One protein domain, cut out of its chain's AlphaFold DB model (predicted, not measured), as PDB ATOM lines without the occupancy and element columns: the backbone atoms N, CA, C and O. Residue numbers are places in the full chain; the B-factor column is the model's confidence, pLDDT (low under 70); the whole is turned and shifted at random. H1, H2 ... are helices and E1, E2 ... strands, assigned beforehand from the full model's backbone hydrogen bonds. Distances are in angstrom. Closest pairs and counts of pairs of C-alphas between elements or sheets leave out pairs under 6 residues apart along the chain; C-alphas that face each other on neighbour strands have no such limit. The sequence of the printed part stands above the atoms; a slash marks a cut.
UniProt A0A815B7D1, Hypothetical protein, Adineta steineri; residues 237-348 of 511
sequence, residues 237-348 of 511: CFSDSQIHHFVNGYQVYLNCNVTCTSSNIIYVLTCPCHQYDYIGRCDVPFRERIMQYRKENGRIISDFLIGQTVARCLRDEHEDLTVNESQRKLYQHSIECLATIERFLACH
ATOM      1  N   CYS A 237      41.506  38.739  13.695       67.88
ATOM      2  CA  CYS A 237      40.340  39.041  14.507       67.88
ATOM      3  C   CYS A 237      39.227  38.042  14.168       67.88
ATOM      4  O   CYS A 237      38.697  38.034  13.051       67.88
ATOM      5  N   PHE A 238      38.883  37.190  15.134       66.44
ATOM      6  CA  PHE A 238      37.735  36.291  15.031       66.44
ATOM      7  C   PHE A 238      36.460  37.104  15.242       66.44
ATOM      8  O   PHE A 238      36.358  37.846  16.215       66.44
ATOM      9  N   SER A 239      35.502  36.969  14.331       65.56
ATOM     10  CA  SER A 239      34.164  37.528  14.488       65.56
ATOM     11  C   SER A 239      33.158  36.382  14.495       65.56
ATOM     12  O   SER A 239      33.449  35.304  13.975       65.56
ATOM     13  N   ASP A 240      31.973  36.621  15.051       61.22
ATOM     14  CA  ASP A 240      30.853  35.675  14.966       61.22
ATOM     15  C   ASP A 240      30.239  35.618  13.547       61.22
ATOM     16  O   ASP A 240      29.301  34.862  13.298       61.22
ATOM     17  N   SER A 241      30.767  36.406  12.600       63.78
ATOM     18  CA  SER A 241      30.395  36.380  11.181       63.78
ATOM     19  C   SER A 241      31.305  35.440  10.372       63.78
ATOM     20  O   SER A 241      32.343  34.993  10.854       63.78
ATOM     21  N   GLN A 242      30.959  35.166   9.107       62.19
ATOM     22  CA  GLN A 242      31.828  34.414   8.180       62.19
ATOM     23  C   GLN A 242      33.099  35.178   7.767       62.19
ATOM     24  O   GLN A 242      33.922  34.636   7.028       62.19
ATOM     25  N   ILE A 243      33.236  36.436   8.198       65.06
ATOM     26  CA  ILE A 243      34.280  37.358   7.768       65.06
ATOM     27  C   ILE A 243      35.296  37.516   8.892       65.06
ATOM     28  O   ILE A 243      35.005  38.046   9.968       65.06
ATOM     29  N   HIS A 244      36.519  37.075   8.629       70.25
ATOM     30  CA  HIS A 244      37.630  37.197   9.567       70.25
ATOM     31  C   HIS A 244      38.645  38.197   9.034       70.25
ATOM     32  O   HIS A 244      38.960  38.184   7.851       70.25
ATOM     33  N   HIS A 245      39.167  39.067   9.893       68.12
ATOM     34  CA  HIS A 245      40.074  40.132   9.466       68.12
ATOM     35  C   HIS A 245      41.504  39.813   9.882       68.12
ATOM     36  O   HIS A 245      41.751  39.496  11.041       68.12
ATOM     37  N   PHE A 246      42.462  39.927   8.970       67.94
ATOM     38  CA  PHE A 246      43.881  39.948   9.322       67.94
ATOM     39  C   PHE A 246      44.306  41.334   9.825       67.94
ATOM     40  O   PHE A 246      43.635  42.324   9.559       67.94
ATOM     41  N   VAL A 247      45.469  41.451  10.472       60.12
ATOM     42  CA  VAL A 247      46.018  42.772  10.875       60.12
ATOM     43  C   VAL A 247      46.442  43.622   9.670       60.12
ATOM     44  O   VAL A 247      46.329  44.839   9.691       60.12
ATOM     45  N   ASN A 248      46.859  42.998   8.561       62.16
ATOM     46  CA  ASN A 248      47.018  43.721   7.285       62.16
ATOM     47  C   ASN A 248      45.654  44.010   6.612       62.16
ATOM     48  O   ASN A 248      45.593  44.544   5.506       62.16
ATOM     49  N   GLY A 249      44.564  43.635   7.286       67.88
ATOM     50  CA  GLY A 249      43.159  43.875   6.987       67.88
ATOM     51  C   GLY A 249      42.634  43.263   5.695       67.88
ATOM     52  O   GLY A 249      41.600  43.703   5.194       67.88
ATOM     53  N   TYR A 250      43.316  42.240   5.182       73.69
ATOM     54  CA  TYR A 250      42.658  41.283   4.301       73.69
ATOM     55  C   TYR A 250      41.526  40.604   5.066       73.69
ATOM     56  O   TYR A 250      41.645  40.345   6.268       73.69
ATOM     57  N   GLN A 251      40.447  40.313   4.357       78.50
ATOM     58  CA  GLN A 251      39.336  39.541   4.893       78.50
ATOM     59  C   GLN A 251      39.449  38.092   4.439       78.50
ATOM     60  O   GLN A 251      39.909  37.820   3.334       78.50
ATOM     61  N   VAL A 252      39.029  37.169   5.293       73.31
ATOM     62  CA  VAL A 252      38.979  35.745   4.990       73.31
ATOM     63  C   VAL A 252      37.559  35.242   5.079       73.31
ATOM     64  O   VAL A 252      36.907  35.441   6.104       73.31
ATOM     65  N   TYR A 253      37.155  34.510   4.045       70.00
ATOM     66  CA  TYR A 253      35.919  33.740   4.002       70.00
ATOM     67  C   TYR A 253      36.251  32.252   3.983       70.00
ATOM     68  O   TYR A 253      37.158  31.814   3.268       70.00
ATOM     69  N   LEU A 254      35.521  31.479   4.782       62.34
ATOM     70  CA  LEU A 254      35.778  30.059   4.998       62.34
ATOM     71  C   LEU A 254      34.574  29.242   4.558       62.34
ATOM     72  O   LEU A 254      33.433  29.569   4.877       62.34
ATOM     73  N   ASN A 255      34.841  28.161   3.831       55.53
ATOM     74  CA  ASN A 255      33.793  27.292   3.311       55.53
ATOM     75  C   ASN A 255      33.297  26.242   4.328       55.53
ATOM     76  O   ASN A 255      32.349  25.522   4.030       55.53
ATOM     77  N   CYS A 256      33.919  26.138   5.510       56.09
ATOM     78  CA  CYS A 256      33.526  25.222   6.584       56.09
ATOM     79  C   CYS A 256      33.909  25.754   7.979       56.09
ATOM     80  O   CYS A 256      34.618  26.754   8.109       56.09
ATOM     81  N   ASN A 257      33.407  25.101   9.041       63.97
ATOM     82  CA  ASN A 257      33.781  25.415  10.424       63.97
ATOM     83  C   ASN A 257      35.248  25.053  10.604       63.97
ATOM     84  O   ASN A 257      35.619  23.883  10.521       63.97
ATOM     85  N   VAL A 258      36.076  26.053  10.870       67.75
ATOM     86  CA  VAL A 258      37.515  25.850  10.977       67.75
ATOM     87  C   VAL A 258      38.063  26.535  12.209       67.75
ATOM     88  O   VAL A 258      37.501  27.483  12.755       67.75
ATOM     89  N   THR A 259      39.188  26.021  12.669       74.25
ATOM     90  CA  THR A 259      40.019  26.665  13.675       74.25
ATOM     91  C   THR A 259      41.344  27.035  13.019       74.25
ATOM     92  O   THR A 259      41.646  26.611  11.902       74.25
ATOM     93  N   CYS A 260      42.193  27.793  13.705       70.88
ATOM     94  CA  CYS A 260      43.527  28.115  13.187       70.88
ATOM     95  C   CYS A 260      44.409  26.872  12.934       70.88
ATOM     96  O   CYS A 260      45.447  26.979  12.282       70.88
ATOM     97  N   THR A 261      44.036  25.701  13.463       78.38
ATOM     98  CA  THR A 261      44.752  24.435  13.260       78.38
ATOM     99  C   THR A 261      44.161  23.588  12.138       78.38
ATOM    100  O   THR A 261      44.761  22.578  11.780       78.38
ATOM    101  N   SER A 262      43.009  23.977  11.584       76.12
ATOM    102  CA  SER A 262      42.375  23.256  10.486       76.12
ATOM    103  C   SER A 262      43.273  23.258   9.256       76.12
ATOM    104  O   SER A 262      43.804  24.296   8.864       76.12
ATOM    105  N   SER A 263      43.429  22.087   8.656       83.69
ATOM    106  CA  SER A 263      44.108  21.868   7.385       83.69
ATOM    107  C   SER A 263      43.120  21.319   6.357       83.69
ATOM    108  O   SER A 263      41.981  20.989   6.682       83.69
ATOM    109  N   ASN A 264      43.555  21.237   5.106       77.81
ATOM    110  CA  ASN A 264      42.757  20.857   3.938       77.81
ATOM    111  C   ASN A 264      41.520  21.732   3.690       77.81
ATOM    112  O   ASN A 264      40.499  21.250   3.208       77.81
ATOM    113  N   ILE A 265      41.626  23.031   3.976       74.25
ATOM    114  CA  ILE A 265      40.521  23.986   3.824       74.25
ATOM    115  C   ILE A 265      40.682  24.824   2.557       74.25
ATOM    116  O   ILE A 265      41.807  25.096   2.121       74.25
ATOM    117  N   ILE A 266      39.558  25.254   1.985       73.00
ATOM    118  CA  ILE A 266      39.521  26.261   0.923       73.00
ATOM    119  C   ILE A 266      39.069  27.570   1.564       73.00
ATOM    120  O   ILE A 266      38.123  27.599   2.348       73.00
ATOM    121  N   TYR A 267      39.764  28.651   1.253       77.69
ATOM    122  CA  TYR A 267      39.488  29.971   1.804       77.69
ATOM    123  C   TYR A 267      39.581  31.015   0.703       77.69
ATOM    124  O   TYR A 267      40.285  30.830  -0.290       77.69
ATOM    125  N   VAL A 268      38.886  32.127   0.902       76.94
ATOM    126  CA  VAL A 268      39.008  33.312   0.053       76.94
ATOM    127  C   VAL A 268      39.711  34.396   0.854       76.94
ATOM    128  O   VAL A 268      39.267  34.690   1.956       76.94
ATOM    129  N   LEU A 269      40.802  34.958   0.330       79.06
ATOM    130  CA  LEU A 269      41.433  36.171   0.846       79.06
ATOM    131  C   LEU A 269      40.982  37.362   0.005       79.06
ATOM    132  O   LEU A 269      41.334  37.450  -1.169       79.06
ATOM    133  N   THR A 270      40.273  38.294   0.615       79.50
ATOM    134  CA  THR A 270      39.836  39.535  -0.025       79.50
ATOM    135  C   THR A 270      40.782  40.661   0.345       79.50
ATOM    136  O   THR A 270      41.100  40.872   1.521       79.50
ATOM    137  N   CYS A 271      41.245  41.381  -0.670       81.69
ATOM    138  CA  CYS A 271      42.121  42.530  -0.513       81.69
ATOM    139  C   CYS A 271      41.449  43.649   0.308       81.69
ATOM    140  O   CYS A 271      40.245  43.861   0.167       81.69
ATOM    141  N   PRO A 272      42.212  44.426   1.100       80.19
ATOM    142  CA  PRO A 272      41.760  45.661   1.743       80.19
ATOM    143  C   PRO A 272      40.921  46.620   0.888       80.19
ATOM    144  O   PRO A 272      40.065  47.309   1.431       80.19
ATOM    145  N   CYS A 273      41.172  46.698  -0.422       81.94
ATOM    146  CA  CYS A 273      40.401  47.558  -1.325       81.94
ATOM    147  C   CYS A 273      39.085  46.930  -1.810       81.94
ATOM    148  O   CYS A 273      38.341  47.591  -2.528       81.94
ATOM    149  N   HIS A 274      38.813  45.665  -1.471       82.31
ATOM    150  CA  HIS A 274      37.666  44.869  -1.927       82.31
ATOM    151  C   HIS A 274      37.569  44.662  -3.452       82.31
ATOM    152  O   HIS A 274      36.535  44.230  -3.949       82.31
ATOM    153  N   GLN A 275      38.635  44.946  -4.207       82.25
ATOM    154  CA  GLN A 275      38.658  44.791  -5.671       82.25
ATOM    155  C   GLN A 275      39.272  43.466  -6.137       82.25
ATOM    156  O   GLN A 275      39.317  43.199  -7.336       82.25
ATOM    157  N   TYR A 276      39.787  42.653  -5.213       81.31
ATOM    158  CA  TYR A 276      40.480  41.417  -5.550       81.31
ATOM    159  C   TYR A 276      40.239  40.334  -4.505       81.31
ATOM    160  O   TYR A 276      40.516  40.541  -3.320       81.31
ATOM    161  N   ASP A 277      39.803  39.171  -4.986       79.88
ATOM    162  CA  ASP A 277      39.594  37.959  -4.204       79.88
ATOM    163  C   ASP A 277      40.545  36.860  -4.672       79.88
ATOM    164  O   ASP A 277      40.625  36.521  -5.854       79.88
ATOM    165  N   TYR A 278      41.255  36.269  -3.720       79.44
ATOM    166  CA  TYR A 278      42.136  35.137  -3.945       79.44
ATOM    167  C   TYR A 278      41.544  33.879  -3.325       79.44
ATOM    168  O   TYR A 278      41.409  33.791  -2.108       79.44
ATOM    169  N   ILE A 279      41.258  32.873  -4.149       77.44
ATOM    170  CA  ILE A 279      40.817  31.561  -3.674       77.44
ATOM    171  C   ILE A 279      42.048  30.679  -3.468       77.44
ATOM    172  O   ILE A 279      42.769  30.353  -4.414       77.44
ATOM    173  N   GLY A 280      42.286  30.296  -2.219       79.00
ATOM    174  CA  GLY A 280      43.398  29.455  -1.815       79.00
ATOM    175  C   GLY A 280      42.939  28.124  -1.238       79.00
ATOM    176  O   GLY A 280      41.843  27.990  -0.698       79.00
ATOM    177  N   ARG A 281      43.826  27.133  -1.311       81.00
ATOM    178  CA  ARG A 281      43.725  25.883  -0.554       81.00
ATOM    179  C   ARG A 281      44.877  25.815   0.437       81.00
ATOM    180  O   ARG A 281      45.970  26.311   0.170       81.00
ATOM    181  N   CYS A 282      44.615  25.250   1.605       81.12
ATOM    182  CA  CYS A 282      45.609  25.058   2.643       81.12
ATOM    183  C   CYS A 282      45.643  23.587   3.030       81.12
ATOM    184  O   CYS A 282      44.682  23.086   3.577       81.12
ATOM    185  N   ASP A 283      46.739  22.917   2.731       83.69
ATOM    186  CA  ASP A 283      47.108  21.526   3.011       83.69
ATOM    187  C   ASP A 283      47.864  21.380   4.346       83.69
ATOM    188  O   ASP A 283      47.835  20.327   4.978       83.69
ATOM    189  N   VAL A 284      48.446  22.477   4.831       86.12
ATOM    190  CA  VAL A 284      49.013  22.627   6.181       86.12
ATOM    191  C   VAL A 284      47.967  23.207   7.151       86.12
ATOM    192  O   VAL A 284      46.857  23.529   6.727       86.12
ATOM    193  N   PRO A 285      48.242  23.346   8.459       86.00
ATOM    194  CA  PRO A 285      47.391  24.135   9.347       86.00
ATOM    195  C   PRO A 285      47.202  25.571   8.837       86.00
ATOM    196  O   PRO A 285      48.169  26.242   8.471       86.00
ATOM    197  N   PHE A 286      45.971  26.087   8.855       79.75
ATOM    198  CA  PHE A 286      45.639  27.394   8.277       79.75
ATOM    199  C   PHE A 286      46.481  28.543   8.845       79.75
ATOM    200  O   PHE A 286      46.893  29.436   8.107       79.75
ATOM    201  N   ARG A 287      46.839  28.478  10.132       78.50
ATOM    202  CA  ARG A 287      47.781  29.414  10.768       78.50
ATOM    203  C   ARG A 287      49.139  29.497  10.055       78.50
ATOM    204  O   ARG A 287      49.687  30.585   9.911       78.50
ATOM    205  N   GLU A 288      49.683  28.369   9.603       82.31
ATOM    206  CA  GLU A 288      50.998  28.298   8.954       82.31
ATOM    207  C   GLU A 288      50.914  28.900   7.558       82.31
ATOM    208  O   GLU A 288      51.760  29.701   7.165       82.31
ATOM    209  N   ARG A 289      49.818  28.620   6.852       86.44
ATOM    210  CA  ARG A 289      49.545  29.219   5.550       86.44
ATOM    211  C   ARG A 289      49.330  30.729   5.633       86.44
ATOM    212  O   ARG A 289      49.867  31.456   4.803       86.44
ATOM    213  N   ILE A 290      48.618  31.223   6.645       81.12
ATOM    214  CA  ILE A 290      48.492  32.667   6.895       81.12
ATOM    215  C   ILE A 290      49.863  33.286   7.160       81.12
ATOM    216  O   ILE A 290      50.152  34.369   6.650       81.12
ATOM    217  N   MET A 291      50.727  32.615   7.926       79.94
ATOM    218  CA  MET A 291      52.071  33.134   8.170       79.94
ATOM    219  C   MET A 291      52.907  33.205   6.920       79.94
ATOM    220  O   MET A 291      53.589  34.206   6.710       79.94
ATOM    221  N   GLN A 292      52.804  32.182   6.082       84.69
ATOM    222  CA  GLN A 292      53.432  32.187   4.782       84.69
ATOM    223  C   GLN A 292      52.941  33.384   3.962       84.69
ATOM    224  O   GLN A 292      53.768  34.173   3.527       84.69
ATOM    225  N   TYR A 293      51.627  33.619   3.848       84.31
ATOM    226  CA  TYR A 293      51.123  34.795   3.128       84.31
ATOM    227  C   TYR A 293      51.599  36.113   3.714       84.31
ATOM    228  O   TYR A 293      51.950  37.010   2.961       84.31
ATOM    229  N   ARG A 294      51.625  36.269   5.040       81.50
ATOM    230  CA  ARG A 294      52.079  37.521   5.663       81.50
ATOM    231  C   ARG A 294      53.571  37.743   5.437       81.50
ATOM    232  O   ARG A 294      53.958  38.857   5.092       81.50
ATOM    233  N   LYS A 295      54.385  36.692   5.587       82.81
ATOM    234  CA  LYS A 295      55.825  36.722   5.313       82.81
ATOM    235  C   LYS A 295      56.076  37.073   3.849       82.81
ATOM    236  O   LYS A 295      56.820  38.011   3.583       82.81
ATOM    237  N   GLU A 296      55.415  36.387   2.922       86.50
ATOM    238  CA  GLU A 296      55.604  36.593   1.485       86.50
ATOM    239  C   GLU A 296      55.047  37.922   0.992       86.50
ATOM    240  O   GLU A 296      55.728  38.643   0.273       86.50
ATOM    241  N   ASN A 297      53.852  38.314   1.426       85.38
ATOM    242  CA  ASN A 297      53.282  39.609   1.073       85.38
ATOM    243  C   ASN A 297      54.139  40.752   1.624       85.38
ATOM    244  O   ASN A 297      54.438  41.705   0.911       85.38
ATOM    245  N   GLY A 298      54.587  40.639   2.879       86.81
ATOM    246  CA  GLY A 298      55.509  41.600   3.474       86.81
ATOM    247  C   GLY A 298      56.840  41.660   2.726       86.81
ATOM    248  O   GLY A 298      57.339  42.752   2.468       86.81
ATOM    249  N   ARG A 299      57.380  40.506   2.315       88.50
ATOM    250  CA  ARG A 299      58.585  40.414   1.482       88.50
ATOM    251  C   ARG A 299      58.386  41.134   0.154       88.50
ATOM    252  O   ARG A 299      59.181  42.003  -0.175       88.50
ATOM    253  N   ILE A 300      57.321  40.818  -0.572       88.81
ATOM    254  CA  ILE A 300      57.066  41.342  -1.918       88.81
ATOM    255  C   ILE A 300      56.807  42.850  -1.893       88.81
ATOM    256  O   ILE A 300      57.367  43.567  -2.717       88.81
ATOM    257  N   ILE A 301      56.055  43.353  -0.910       89.00
ATOM    258  CA  ILE A 301      55.895  44.801  -0.719       89.00
ATOM    259  C   ILE A 301      57.238  45.447  -0.364       89.00
ATOM    260  O   ILE A 301      57.585  46.485  -0.924       89.00
ATOM    261  N   SER A 302      58.035  44.827   0.511       91.00
ATOM    262  CA  SER A 302      59.363  45.351   0.849       91.00
ATOM    263  C   SER A 302      60.292  45.411  -0.366       91.00
ATOM    264  O   SER A 302      61.014  46.389  -0.534       91.00
ATOM    265  N   ASP A 303      60.234  44.400  -1.233       91.19
ATOM    266  CA  ASP A 303      61.035  44.304  -2.452       91.19
ATOM    267  C   ASP A 303      60.617  45.336  -3.483       91.19
ATOM    268  O   ASP A 303      61.460  45.891  -4.182       91.19
ATOM    269  N   PHE A 304      59.310  45.569  -3.584       92.44
ATOM    270  CA  PHE A 304      58.752  46.597  -4.438       92.44
ATOM    271  C   PHE A 304      59.222  47.986  -3.995       92.44
ATOM    272  O   PHE A 304      59.735  48.735  -4.820       92.44
ATOM    273  N   LEU A 305      59.132  48.292  -2.695       91.94
ATOM    274  CA  LEU A 305      59.538  49.589  -2.144       91.94
ATOM    275  C   LEU A 305      61.053  49.828  -2.247       91.94
ATOM    276  O   LEU A 305      61.484  50.905  -2.645       91.94
ATOM    277  N   ILE A 306      61.869  48.832  -1.896       91.69
ATOM    278  CA  ILE A 306      63.336  48.955  -1.900       91.69
ATOM    279  C   ILE A 306      63.916  48.835  -3.324       91.69
ATOM    280  O   ILE A 306      64.994  49.354  -3.613       91.69
ATOM    281  N   GLY A 307      63.209  48.144  -4.218       89.56
ATOM    282  CA  GLY A 307      63.669  47.766  -5.548       89.56
ATOM    283  C   GLY A 307      64.249  46.353  -5.584       89.56
ATOM    284  O   GLY A 307      65.054  45.955  -4.738       89.56
ATOM    285  N   GLN A 308      63.880  45.587  -6.616       86.62
ATOM    286  CA  GLN A 308      64.241  44.168  -6.731       86.62
ATOM    287  C   GLN A 308      65.754  43.918  -6.712       86.62
ATOM    288  O   GLN A 308      66.198  42.940  -6.117       86.62
ATOM    289  N   THR A 309      66.547  44.781  -7.354       85.88
ATOM    290  CA  THR A 309      68.013  44.654  -7.408       85.88
ATOM    291  C   THR A 309      68.624  44.723  -6.012       85.88
ATOM    292  O   THR A 309      69.403  43.853  -5.623       85.88
ATOM    293  N   VAL A 310      68.212  45.717  -5.227       87.19
ATOM    294  CA  VAL A 310      68.673  45.902  -3.850       87.19
ATOM    295  C   VAL A 310      68.134  44.791  -2.950       87.19
ATOM    296  O   VAL A 310      68.883  44.210  -2.170       87.19
ATOM    297  N   ALA A 311      66.861  44.423  -3.105       86.81
ATOM    298  CA  ALA A 311      66.244  43.343  -2.343       86.81
ATOM    299  C   ALA A 311      66.947  41.990  -2.541       86.81
ATOM    300  O   ALA A 311      67.095  41.238  -1.580       86.81
ATOM    301  N   ARG A 312      67.421  41.688  -3.761       84.50
ATOM    302  CA  ARG A 312      68.241  40.496  -4.037       84.50
ATOM    303  C   ARG A 312      69.584  40.548  -3.310       84.50
ATOM    304  O   ARG A 312      69.970  39.549  -2.734       84.50
ATOM    305  N   CYS A 313      70.256  41.698  -3.280       81.19
ATOM    306  CA  CYS A 313      71.521  41.849  -2.551       81.19
ATOM    307  C   CYS A 313      71.355  41.703  -1.029       81.19
ATOM    308  O   CYS A 313      72.238  41.184  -0.355       81.19
ATOM    309  N   LEU A 314      70.213  42.129  -0.481       81.81
ATOM    310  CA  LEU A 314      69.904  42.000   0.948       81.81
ATOM    311  C   LEU A 314      69.454  40.593   1.369       81.81
ATOM    312  O   LEU A 314      69.173  40.382   2.555       81.81
ATOM    313  N   ARG A 315      69.309  39.660   0.424       80.81
ATOM    314  CA  ARG A 315      68.930  38.274   0.686       80.81
ATOM    315  C   ARG A 315      70.114  37.361   0.402       80.81
ATOM    316  O   ARG A 315      70.546  37.256  -0.735       80.81
ATOM    317  N   ASP A 316      70.553  36.642   1.427       61.09
ATOM    318  CA  ASP A 316      71.570  35.592   1.290       61.09
ATOM    319  C   ASP A 316      71.026  34.314   0.614       61.09
ATOM    320  O   ASP A 316      71.791  33.405   0.309       61.09
ATOM    321  N   GLU A 317      69.714  34.224   0.358       56.78
ATOM    322  CA  GLU A 317      69.057  33.000  -0.107       56.78
ATOM    323  C   GLU A 317      68.268  33.220  -1.404       56.78
ATOM    324  O   GLU A 317      67.309  33.999  -1.465       56.78
ATOM    325  N   HIS A 318      68.636  32.446  -2.428       50.28
ATOM    326  CA  HIS A 318      67.766  32.081  -3.542       50.28
ATOM    327  C   HIS A 318      66.780  30.998  -3.074       50.28
ATOM    328  O   HIS A 318      66.818  29.863  -3.541       50.28
ATOM    329  N   GLU A 319      65.889  31.317  -2.130       56.84
ATOM    330  CA  GLU A 319      64.672  30.511  -1.996       56.84
ATOM    331  C   GLU A 319      63.800  30.816  -3.219       56.84
ATOM    332  O   GLU A 319      63.000  31.763  -3.227       56.84
ATOM    333  N   ASP A 320      63.994  30.019  -4.271       55.00
ATOM    334  CA  ASP A 320      63.059  29.890  -5.382       55.00
ATOM    335  C   ASP A 320      61.758  29.315  -4.828       55.00
ATOM    336  O   ASP A 320      61.482  28.116  -4.844       55.00
ATOM    337  N   LEU A 321      60.941  30.205  -4.275       58.62
ATOM    338  CA  LEU A 321      59.594  29.859  -3.888       58.62
ATOM    339  C   LEU A 321      58.838  29.490  -5.155       58.62
ATOM    340  O   LEU A 321      58.638  30.309  -6.058       58.62
ATOM    341  N   THR A 322      58.364  28.252  -5.188       63.38
ATOM    342  CA  THR A 322      57.388  27.763  -6.154       63.38
ATOM    343  C   THR A 322      56.034  28.420  -5.876       63.38
ATOM    344  O   THR A 322      55.082  27.812  -5.397       63.38
ATOM    345  N   VAL A 323      55.945  29.723  -6.155       72.25
ATOM    346  CA  VAL A 323      54.703  30.490  -6.069       72.25
ATOM    347  C   VAL A 323      53.851  30.125  -7.276       72.25
ATOM    348  O   VAL A 323      54.258  30.375  -8.419       72.25
ATOM    349  N   ASN A 324      52.678  29.540  -7.030       79.69
ATOM    350  CA  ASN A 324      51.737  29.222  -8.101       79.69
ATOM    351  C   ASN A 324      51.195  30.505  -8.761       79.69
ATOM    352  O   ASN A 324      51.251  31.593  -8.185       79.69
ATOM    353  N   GLU A 325      50.681  30.400  -9.987       80.81
ATOM    354  CA  GLU A 325      50.256  31.570 -10.771       80.81
ATOM    355  C   GLU A 325      49.199  32.421 -10.044       80.81
ATOM    356  O   GLU A 325      49.274  33.650 -10.040       80.81
ATOM    357  N   SER A 326      48.253  31.781  -9.358       72.44
ATOM    358  CA  SER A 326      47.206  32.475  -8.602       72.44
ATOM    359  C   SER A 326      47.767  33.277  -7.423       72.44
ATOM    360  O   SER A 326      47.332  34.398  -7.179       72.44
ATOM    361  N   GLN A 327      48.760  32.745  -6.707       78.56
ATOM    362  CA  GLN A 327      49.457  33.468  -5.641       78.56
ATOM    363  C   GLN A 327      50.271  34.637  -6.203       78.56
ATOM    364  O   GLN A 327      50.311  35.698  -5.587       78.56
ATOM    365  N   ARG A 328      50.877  34.484  -7.389       81.56
ATOM    366  CA  ARG A 328      51.574  35.596  -8.055       81.56
ATOM    367  C   ARG A 328      50.624  36.754  -8.342       81.56
ATOM    368  O   ARG A 328      50.989  37.889  -8.064       81.56
ATOM    369  N   LYS A 329      49.406  36.474  -8.822       83.31
ATOM    370  CA  LYS A 329      48.378  37.504  -9.067       83.31
ATOM    371  C   LYS A 329      47.956  38.218  -7.779       83.31
ATOM    372  O   LYS A 329      47.859  39.440  -7.788       83.31
ATOM    373  N   LEU A 330      47.791  37.485  -6.671       83.31
ATOM    374  CA  LEU A 330      47.540  38.086  -5.354       83.31
ATOM    375  C   LEU A 330      48.648  39.070  -4.978       83.31
ATOM    376  O   LEU A 330      48.367  40.215  -4.645       83.31
ATOM    377  N   TYR A 331      49.903  38.632  -5.047       86.69
ATOM    378  CA  TYR A 331      51.023  39.472  -4.640       86.69
ATOM    379  C   TYR A 331      51.287  40.640  -5.593       86.69
ATOM    380  O   TYR A 331      51.698  41.706  -5.143       86.69
ATOM    381  N   GLN A 332      51.025  40.461  -6.888       88.50
ATOM    382  CA  GLN A 332      51.052  41.546  -7.862       88.50
ATOM    383  C   GLN A 332      49.997  42.601  -7.517       88.50
ATOM    384  O   GLN A 332      50.312  43.783  -7.427       88.50
ATOM    385  N   HIS A 333      48.768  42.176  -7.225       89.06
ATOM    386  CA  HIS A 333      47.734  43.101  -6.784       89.06
ATOM    387  C   HIS A 333      48.130  43.822  -5.485       89.06
ATOM    388  O   HIS A 333      47.907  45.022  -5.355       89.06
ATOM    389  N   SER A 334      48.760  43.131  -4.529       87.62
ATOM    390  CA  SER A 334      49.193  43.730  -3.261       87.62
ATOM    391  C   SER A 334      50.138  44.923  -3.421       87.62
ATOM    392  O   SER A 334      50.055  45.852  -2.622       87.62
ATOM    393  N   ILE A 335      51.036  44.898  -4.414       90.06
ATOM    394  CA  ILE A 335      51.983  45.999  -4.667       90.06
ATOM    395  C   ILE A 335      51.368  47.141  -5.485       90.06
ATOM    396  O   ILE A 335      51.860  48.263  -5.430       90.06
ATOM    397  N   GLU A 336      50.279  46.870  -6.203       90.19
ATOM    398  CA  GLU A 336      49.507  47.860  -6.966       90.19
ATOM    399  C   GLU A 336      48.388  48.500  -6.115       90.19
ATOM    400  O   GLU A 336      47.882  49.577  -6.430       90.19
ATOM    401  N   CYS A 337      47.997  47.857  -5.013       89.38
ATOM    402  CA  CYS A 337      46.911  48.294  -4.146       89.38
ATOM    403  C   CYS A 337      47.384  49.297  -3.081       89.38
ATOM    404  O   CYS A 337      48.019  48.919  -2.092       89.38
ATOM    405  N   LEU A 338      46.975  50.565  -3.220       91.12
ATOM    406  CA  LEU A 338      47.298  51.633  -2.265       91.12
ATOM    407  C   LEU A 338      46.909  51.276  -0.820       91.12
ATOM    408  O   LEU A 338      47.738  51.393   0.076       91.12
ATOM    409  N   ALA A 339      45.697  50.753  -0.599       88.56
ATOM    410  CA  ALA A 339      45.223  50.381   0.739       88.56
ATOM    411  C   ALA A 339      46.103  49.305   1.406       88.56
ATOM    412  O   ALA A 339      46.298  49.303   2.623       88.56
ATOM    413  N   THR A 340      46.657  48.385   0.613       86.69
ATOM    414  CA  THR A 340      47.575  47.353   1.104       86.69
ATOM    415  C   THR A 340      48.941  47.945   1.450       86.69
ATOM    416  O   THR A 340      49.491  47.621   2.506       86.69
ATOM    417  N   ILE A 341      49.467  48.840   0.608       87.50
ATOM    418  CA  ILE A 341      50.732  49.547   0.850       87.50
ATOM    419  C   ILE A 341      50.644  50.427   2.101       87.50
ATOM    420  O   ILE A 341      51.506  50.329   2.973       87.50
ATOM    421  N   GLU A 342      49.587  51.226   2.247       89.00
ATOM    422  CA  GLU A 342      49.368  52.083   3.418       89.00
ATOM    423  C   GLU A 342      49.343  51.272   4.717       89.00
ATOM    424  O   GLU A 342      50.023  51.612   5.688       89.00
ATOM    425  N   ARG A 343      48.630  50.138   4.726       85.44
ATOM    426  CA  ARG A 343      48.597  49.237   5.888       85.44
ATOM    427  C   ARG A 343      49.951  48.601   6.171       85.44
ATOM    428  O   ARG A 343      50.338  48.483   7.335       85.44
ATOM    429  N   PHE A 344      50.688  48.203   5.134       88.38
ATOM    430  CA  PHE A 344      52.043  47.688   5.304       88.38
ATOM    431  C   PHE A 344      52.955  48.731   5.959       88.38
ATOM    432  O   PHE A 344      53.671  48.394   6.901       88.38
ATOM    433  N   LEU A 345      52.901  49.981   5.497       88.62
ATOM    434  CA  LEU A 345      53.707  51.088   6.011       88.62
ATOM    435  C   LEU A 345      53.314  51.488   7.437       88.62
ATOM    436  O   LEU A 345      54.195  51.778   8.245       88.62
ATOM    437  N   ALA A 346      52.025  51.429   7.781       86.44
ATOM    438  CA  ALA A 346      51.557  51.623   9.152       86.44
ATOM    439  C   ALA A 346      52.155  50.578  10.112       86.44
ATOM    440  O   ALA A 346      52.569  50.915  11.219       86.44
ATOM    441  N   CYS A 347      52.268  49.322   9.665       83.06
ATOM    442  CA  CYS A 347      52.879  48.244  10.449       83.06
ATOM    443  C   CYS A 347      54.420  48.278  10.434       83.06
ATOM    444  O   CYS A 347      55.061  47.751  11.342       83.06
ATOM    445  N   HIS A 348      55.031  48.862   9.400       87.50
ATOM    446  CA  HIS A 348      56.482  48.875   9.201       87.50
ATOM    447  C   HIS A 348      56.987  50.289   8.884       87.50
ATOM    448  O   HIS A 348      57.490  50.534   7.781       87.50
TER     449      HIS A 348
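What this domain is: This is residues 237 to 348 of the 511 residues of the protein "Hypothetical protein" of Adineta steineri (UniProt A0A815B7D1). A strongly twisted sheet of four strands makes one end of this elongated domain, and the long helix H1 starts on one face of that sheet and reaches out to H2 at the far end. H3 packs on the same face of the sheet and on the far part of H1, H4 turns off the end of H3, and the link from H2 back to H3 makes a wide loop in which residues 315 to 320 stick out. The printed part has 112 residues, with four named strands and then four named helices, in the order E1 E2 E3 E4 H1 H2 H3 H4. The sheet's order is E1 - E2 - E3 - E4, all antiparallel, and the class is mixed, helices and strands. The whole is compact, with a radius of gyration of the C-alphas of 14.4 A and spans of 43 by 27 by 22 A.

Where its parts are: Find C-alpha 243 at (34.280, 37.358, 7.768), where E1, residues 243 to 246, begins. E2 follows at residues 251 to 254, E3 at 265 to 270, 16.0 A long, and E4 at 277 to 282, 15.8 A long. From C-alpha 286 at (45.639, 27.394, 8.277), H1 runs 29.7 A to residue 306. Then come H2, residues 308 to 313, H3, residues 325 to 336, 16.7 A long, and H4, residues 338 to 347, 14.3 A long, ending at (52.879, 48.244, 10.449).

How they stand to each other: Begin at the sheet, a meander, each strand the antiparallel neighbour of the one before; each successive pair is a hairpin. Look for N 244 and O 252 at 3.0 A between E1 and E2, N 268 and O 253 at 2.9 A between E2 and E3, and N 280 and O 267 at 2.8 A between E3 and E4. H1 is on the sheet with residues 286 to 294. H3 is on the same face, with the closest C-alphas of E4 and H3, those of Tyr 278 and Leu 330, 6.3 A apart. H1 is the hub: its residues 297 to 304 touch H3 at a steep tilt of 49 degrees, the same way, the closest C-alphas being those of Ile 301 and Ile 335, 5.7 A apart. H1 and H4 only just touch, with 3 pairs of C-alphas within 8 A, the closest being Ile 301 and Ile 341 at 7.2 A. H1 and H2 touch only at the corner, and only just, with 3 pairs within 8 A, C-alphas 303 and 311 being closest at 5.3 A. In H1, H2, H3 and H4 every O i to N i+4 pair is within hydrogen-bond range.

The domain as a whole: The two C-alphas farthest apart, those of Asp 240 and Cys 313, are 44.7 A apart. The printed part has no cut, and the link from H2 to H3, 11 residues, is long. The mean pLDDT of the printed part is 78.4; look for values under 70 at residues 237 to 243, 245 to 249, 254 to 258 and 316 to 322.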